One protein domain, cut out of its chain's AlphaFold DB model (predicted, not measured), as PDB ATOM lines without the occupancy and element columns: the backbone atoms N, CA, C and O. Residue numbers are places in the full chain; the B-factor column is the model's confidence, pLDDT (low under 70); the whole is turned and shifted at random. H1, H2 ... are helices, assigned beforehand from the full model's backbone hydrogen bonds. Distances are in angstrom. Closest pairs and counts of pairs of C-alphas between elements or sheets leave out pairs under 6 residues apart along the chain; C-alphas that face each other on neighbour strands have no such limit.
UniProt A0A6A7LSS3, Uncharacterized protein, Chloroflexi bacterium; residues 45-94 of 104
ATOM      1  N   GLY A  45     501.518 230.351 802.901       49.38
ATOM      2  CA  GLY A  45     502.112 229.004 802.855       49.38
ATOM      3  C   GLY A  45     501.868 228.147 804.111       49.38
ATOM      4  O   GLY A  45     501.992 226.927 804.067       49.38
ATOM      5  N   ALA A  46     501.456 228.735 805.234       51.28
ATOM      6  CA  ALA A  46     501.072 228.002 806.439       51.28
ATOM      7  C   ALA A  46     499.651 227.426 806.356       51.28
ATOM      8  O   ALA A  46     499.398 226.384 806.951       51.28
ATOM      9  N   ASP A  47     498.755 228.041 805.579       52.84
ATOM     10  CA  ASP A  47     497.472 227.424 805.212       52.84
ATOM     11  C   ASP A  47     497.669 226.245 804.247       52.84
ATOM     12  O   ASP A  47     497.017 225.217 804.412       52.84
ATOM     13  N   GLU A  48     498.629 226.332 803.315       52.38
ATOM     14  CA  GLU A  48     499.046 225.189 802.488       52.38
ATOM     15  C   GLU A  48     499.667 224.098 803.363       52.38
ATOM     16  O   GLU A  48     499.219 222.961 803.325       52.38
ATOM     17  N   THR A  49     500.589 224.450 804.266       58.03
ATOM     18  CA  THR A  49     501.196 223.495 805.208       58.03
ATOM     19  C   THR A  49     500.150 222.847 806.120       58.03
ATOM     20  O   THR A  49     500.212 221.651 806.386       58.03
ATOM     21  N   LYS A  50     499.163 223.605 806.606       60.75
ATOM     22  CA  LYS A  50     498.085 223.078 807.449       60.75
ATOM     23  C   LYS A  50     497.142 222.182 806.649       60.75
ATOM     24  O   LYS A  50     496.770 221.125 807.147       60.75
ATOM     25  N   SER A  51     496.796 222.569 805.423       65.00
ATOM     26  CA  SER A  51     496.023 221.744 804.488       65.00
ATOM     27  C   SER A  51     496.761 220.449 804.144       65.00
ATOM     28  O   SER A  51     496.164 219.378 804.177       65.00
ATOM     29  N   ASP A  52     498.066 220.518 803.899       64.81
ATOM     30  CA  ASP A  52     498.908 219.370 803.571       64.81
ATOM     31  C   ASP A  52     499.095 218.439 804.770       64.81
ATOM     32  O   ASP A  52     499.048 217.219 804.617       64.81
ATOM     33  N   ILE A  53     499.244 218.992 805.979       69.94
ATOM     34  CA  ILE A  53     499.270 218.212 807.222       69.94
ATOM     35  C   ILE A  53     497.927 217.512 807.428       69.94
ATOM     36  O   ILE A  53     497.913 216.320 807.719       69.94
ATOM     37  N   LEU A  54     496.804 218.211 807.252       72.81
ATOM     38  CA  LEU A  54     495.476 217.608 807.381       72.81
ATOM     39  C   LEU A  54     495.255 216.513 806.328       72.81
ATOM     40  O   LEU A  54     494.853 215.409 806.681       72.81
ATOM     41  N   ALA A  55     495.635 216.752 805.073       73.88
ATOM     42  CA  ALA A  55     495.561 215.752 804.010       73.88
ATOM     43  C   ALA A  55     496.490 214.547 804.257       73.88
ATOM     44  O   ALA A  55     496.166 213.415 803.892       73.88
ATOM     45  N   ALA A  56     497.655 214.763 804.872       71.19
ATOM     46  CA  ALA A  56     498.555 213.689 805.278       71.19
ATOM     47  C   ALA A  56     497.978 212.865 806.440       71.19
ATOM     48  O   ALA A  56     498.136 211.643 806.451       71.19
ATOM     49  N   LEU A  57     497.291 213.510 807.387       78.88
ATOM     50  CA  LEU A  57     496.582 212.839 808.478       78.88
ATOM     51  C   LEU A  57     495.394 212.016 807.955       78.88
ATOM     52  O   LEU A  57     495.256 210.860 808.349       78.88
ATOM     53  N   ASP A  58     494.626 212.543 807.001       80.50
ATOM     54  CA  ASP A  58     493.528 211.806 806.359       80.50
ATOM     55  C   ASP A  58     494.043 210.546 805.642       80.50
ATOM     56  O   ASP A  58     493.545 209.440 805.869       80.50
ATOM     57  N   LYS A  59     495.119 210.667 804.850       82.75
ATOM     58  CA  LYS A  59     495.768 209.511 804.197       82.75
ATOM     59  C   LYS A  59     496.315 208.494 805.200       82.75
ATOM     60  O   LYS A  59     496.300 207.290 804.937       82.75
ATOM     61  N   LEU A  60     496.823 208.956 806.342       80.44
ATOM     62  CA  LEU A  60     497.304 208.079 807.406       80.44
ATOM     63  C   LEU A  60     496.154 207.278 808.028       80.44
ATOM     64  O   LEU A  60     496.320 206.088 808.313       80.44
ATOM     65  N   ASP A  61     494.990 207.894 808.216       81.50
ATOM     66  CA  ASP A  61     493.813 207.211 808.744       81.50
ATOM     67  C   ASP A  61     493.203 206.233 807.732       81.50
ATOM     68  O   ASP A  61     492.834 205.117 808.112       81.50
ATOM     69  N   GLU A  62     493.208 206.565 806.437       86.00
ATOM     70  CA  GLU A  62     492.865 205.624 805.364       86.00
ATOM     71  C   GLU A  62     493.787 204.398 805.363       86.00
ATOM     72  O   GLU A  62     493.314 203.257 805.308       86.00
ATOM     73  N   LEU A  63     495.099 204.614 805.485       83.88
ATOM     74  CA  LEU A  63     496.085 203.538 805.570       83.88
ATOM     75  C   LEU A  63     495.851 202.664 806.807       83.88
ATOM     76  O   LEU A  63     495.856 201.438 806.711       83.88
ATOM     77  N   ARG A  64     495.598 203.269 807.971       81.56
ATOM     78  CA  ARG A  64     495.273 202.533 809.203       81.56
ATOM     79  C   ARG A  64     493.995 201.714 809.053       81.56
ATOM     80  O   ARG A  64     493.945 200.576 809.521       81.56
ATOM     81  N   ALA A  65     492.969 202.262 808.407       82.44
ATOM     82  CA  ALA A  65     491.730 201.547 808.130       82.44
ATOM     83  C   ALA A  65     491.955 200.371 807.167       82.44
ATOM     84  O   ALA A  65     491.417 199.287 807.392       82.44
ATOM     85  N   ASP A  66     492.779 200.547 806.130       86.75
ATOM     86  CA  ASP A  66     493.149 199.472 805.207       86.75
ATOM     87  C   ASP A  66     493.942 198.359 805.905       86.75
ATOM     88  O   ASP A  66     493.601 197.184 805.780       86.75
ATOM     89  N   LEU A  67     494.926 198.716 806.733       83.31
ATOM     90  CA  LEU A  67     495.689 197.762 807.540       83.31
ATOM     91  C   LEU A  67     494.783 196.969 808.494       83.31
ATOM     92  O   LEU A  67     494.897 195.744 808.557       83.31
ATOM     93  N   ARG A  68     493.819 197.625 809.157       81.56
ATOM     94  CA  ARG A  68     492.809 196.941 809.985       81.56
ATOM     95  C   ARG A  68     491.936 195.991 809.165       81.56
ATOM     96  O   ARG A  68     491.712 194.864 809.596       81.56
ATOM     97  N   ARG A  69     491.468 196.409 807.979       83.19
ATOM     98  CA  ARG A  69     490.673 195.552 807.075       83.19
ATOM     99  C   ARG A  69     491.452 194.332 806.592       83.19
ATOM    100  O   ARG A  69     490.871 193.263 806.447       83.19
ATOM    101  N   ARG A  70     492.761 194.475 806.386       85.50
ATOM    102  CA  ARG A  70     493.676 193.380 806.030       85.50
ATOM    103  C   ARG A  70     494.095 192.519 807.228       85.50
ATOM    104  O   ARG A  70     494.878 191.592 807.051       85.50
ATOM    105  N   GLY A  71     493.593 192.813 808.430       83.94
ATOM    106  CA  GLY A  71     493.908 192.069 809.650       83.94
ATOM    107  C   GLY A  71     495.332 192.289 810.163       83.94
ATOM    108  O   GLY A  71     495.822 191.474 810.939       83.94
ATOM    109  N   VAL A  72     496.010 193.361 809.738       77.94
ATOM    110  CA  VAL A  72     497.351 193.694 810.227       77.94
ATOM    111  C   VAL A  72     497.221 194.278 811.639       77.94
ATOM    112  O   VAL A  72     496.563 195.309 811.810       77.94
ATOM    113  N   PRO A  73     497.818 193.646 812.665       73.12
ATOM    114  CA  PRO A  73     497.757 194.155 814.027       73.12
ATOM    115  C   PRO A  73     498.513 195.483 814.133       73.12
ATOM    116  O   PRO A  73     499.604 195.643 813.585       73.12
ATOM    117  N   SER A  74     497.933 196.443 814.853       69.50
ATOM    118  CA  SER A  74     498.625 197.684 815.200       69.50
ATOM    119  C   SER A  74     499.730 197.355 816.198       69.50
ATOM    120  O   SER A  74     499.438 196.876 817.290       69.50
ATOM    121  N   ILE A  75     500.986 197.592 815.827       72.50
ATOM    122  CA  ILE A  75     502.132 197.346 816.704       72.50
ATOM    123  C   ILE A  75     502.381 198.606 817.529       72.50
ATOM    124  O   ILE A  75     502.701 199.659 816.975       72.50
ATOM    125  N   ASP A  76     502.266 198.495 818.851       78.00
ATOM    126  CA  ASP A  76     502.828 199.488 819.761       78.00
ATOM    127  C   ASP A  76     504.333 199.223 819.885       78.00
ATOM    128  O   ASP A  76     504.783 198.308 820.577       78.00
ATOM    129  N   ALA A  77     505.127 200.010 819.160       76.19
ATOM    130  CA  ALA A  77     506.578 199.869 819.154       76.19
ATOM    131  C   ALA A  77     507.198 200.111 820.542       76.19
ATOM    132  O   ALA A  77     508.237 199.531 820.853       76.19
ATOM    133  N   VAL A  78     506.574 200.938 821.388       73.81
ATOM    134  CA  VAL A  78     507.066 201.222 822.741       73.81
ATOM    135  C   VAL A  78     506.828 200.021 823.643       73.81
ATOM    136  O   VAL A  78     507.726 199.623 824.386       73.81
ATOM    137  N   GLU A  79     505.642 199.421 823.565       75.88
ATOM    138  CA  GLU A  79     505.334 198.199 824.304       75.88
ATOM    139  C   GLU A  79     506.227 197.034 823.856       75.88
ATOM    140  O   GLU A  79     506.809 196.348 824.695       75.88
ATOM    141  N   LEU A  80     506.437 196.879 822.545       82.12
ATOM    142  CA  LEU A  80     507.306 195.844 821.982       82.12
ATOM    143  C   LEU A  80     508.760 195.974 822.475       82.12
ATOM    144  O   LEU A  80     509.396 194.983 822.830       82.12
ATOM    145  N   VAL A  81     509.289 197.201 822.534       84.06
ATOM    146  CA  VAL A  81     510.649 197.465 823.035       84.06
ATOM    147  C   VAL A  81     510.755 197.190 824.537       84.06
ATOM    148  O   VAL A  81     511.755 196.619 824.974       84.06
ATOM    149  N   LYS A  82     509.731 197.538 825.328       84.00
ATOM    150  CA  LYS A  82     509.683 197.206 826.762       84.00
ATOM    151  C   LYS A  82     509.677 195.697 826.986       84.00
ATOM    152  O   LYS A  82     510.522 195.202 827.720       84.00
ATOM    153  N   GLN A  83     508.814 194.965 826.280       83.19
ATOM    154  CA  GLN A  83     508.762 193.502 826.346       83.19
ATOM    155  C   GLN A  83     510.106 192.865 825.960       83.19
ATOM    156  O   GLN A  83     510.546 191.913 826.603       83.19
ATOM    157  N   GLY A  84     510.785 193.413 824.945       84.50
ATOM    158  CA  GLY A  84     512.122 192.975 824.546       84.50
ATOM    159  C   GLY A  84     513.174 193.199 825.635       84.50
ATOM    160  O   GLY A  84     513.985 192.311 825.891       84.50
ATOM    161  N   ARG A  85     513.143 194.350 826.311       82.25
ATOM    162  CA  ARG A  85     514.036 194.640 827.438       82.25
ATOM    163  C   ARG A  85     513.766 193.723 828.631       82.25
ATOM    164  O   ARG A  85     514.702 193.119 829.137       82.25
ATOM    165  N   ASP A  86     512.504 193.549 829.012       84.00
ATOM    166  CA  ASP A  86     512.116 192.698 830.142       84.00
ATOM    167  C   ASP A  86     512.467 191.219 829.902       84.00
ATOM    168  O   ASP A  86     512.782 190.477 830.832       84.00
ATOM    169  N   GLU A  87     512.400 190.761 828.650       84.44
ATOM    170  CA  GLU A  87     512.850 189.427 828.243       84.44
ATOM    171  C   GLU A  87     514.375 189.282 828.328       84.44
ATOM    172  O   GLU A  87     514.866 188.253 828.794       84.44
ATOM    173  N   LEU A  88     515.131 190.296 827.900       83.94
ATOM    174  CA  LEU A  88     516.593 190.300 828.001       83.94
ATOM    175  C   LEU A  88     517.057 190.333 829.460       83.94
ATOM    176  O   LEU A  88     517.954 189.570 829.819       83.94
ATOM    177  N   ASP A  89     516.406 191.134 830.300       81.06
ATOM    178  CA  ASP A  89     516.689 191.208 831.733       81.06
ATOM    179  C   ASP A  89     516.362 189.867 832.417       81.06
ATOM    180  O   ASP A  89     517.193 189.328 833.148       81.06
ATOM    181  N   ARG A  90     515.227 189.225 832.084       78.12
ATOM    182  CA  ARG A  90     514.899 187.869 832.577       78.12
ATOM    183  C   ARG A  90     515.905 186.804 832.148       78.12
ATOM    184  O   ARG A  90     516.143 185.867 832.904       78.12
ATOM    185  N   ARG A  91     516.485 186.912 830.949       74.19
ATOM    186  CA  ARG A  91     517.546 185.998 830.486       74.19
ATOM    187  C   ARG A  91     518.875 186.252 831.185       74.19
ATOM    188  O   ARG A  91     519.611 185.298 831.416       74.19
ATOM    189  N   ALA A  92     519.170 187.505 831.516       70.25
ATOM    190  CA  ALA A  92     520.362 187.874 832.270       70.25
ATOM    191  C   ALA A  92     520.301 187.399 833.735       70.25
ATOM    192  O   ALA A  92     521.343 187.098 834.310       70.25
ATOM    193  N   ASP A  93     519.098 187.265 834.304       59.72
ATOM    194  CA  ASP A  93     518.860 186.822 835.688       59.72
ATOM    195  C   ASP A  93     518.800 185.292 835.876       59.72
ATOM    196  O   ASP A  93     518.620 184.807 836.996       59.72
ATOM    197  N   VAL A  94     518.963 184.489 834.814       57.25
ATOM    198  CA  VAL A  94     519.114 183.033 834.961       57.25
ATOM    199  C   VAL A  94     520.555 182.744 835.393       57.25
ATOM    200  O   VAL A  94     521.476 182.919 834.591       57.25
TER     201      VAL A  94
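AT A GLANCE: This is residues 45 to 94 of the 104 residues of an uncharacterized protein of Chloroflexi bacterium (UniProt A0A6A7LSS3). What shape do these atoms make? Two separate helices, the longer H1 and then H2, are joined by residues 70 to 76 into an open zigzag without a packed core. What is it made of? The printed part has 50 residues, all helix in class, with no named strand. How spread out is it? It is extended, with a radius of gyration of the C-alphas of 18.4 A and spans of 58 by 29 by 7 A.

IN THESE COORDINATES: Where is H1? It holds residues 46 to 69, 34.1 A long, from C-alpha 46 at (501.072, 228.002, 806.439). Where is H2? It holds residues 77 to 92, 22.5 A long, ending with C-alpha 92 at (520.362, 187.874, 832.270).

HOW THE PARTS SIT: Do the helices meet? H1 and H2 are apart, with no C-alpha of one within 8 A of the other. Are their backbones well formed? In H1 and H2 every O i to N i+4 pair is within hydrogen-bond range.

THE WHOLE: How large is it? The two C-alphas farthest apart, of Gly 45 and Val 94, are 58.6 A apart. Is the path broken? The printed part has no cut, and the link from H1 to H2 is short. Where is confidence low? pLDDT is under 70 at residues 45 to 53, 74 and 93 to 94.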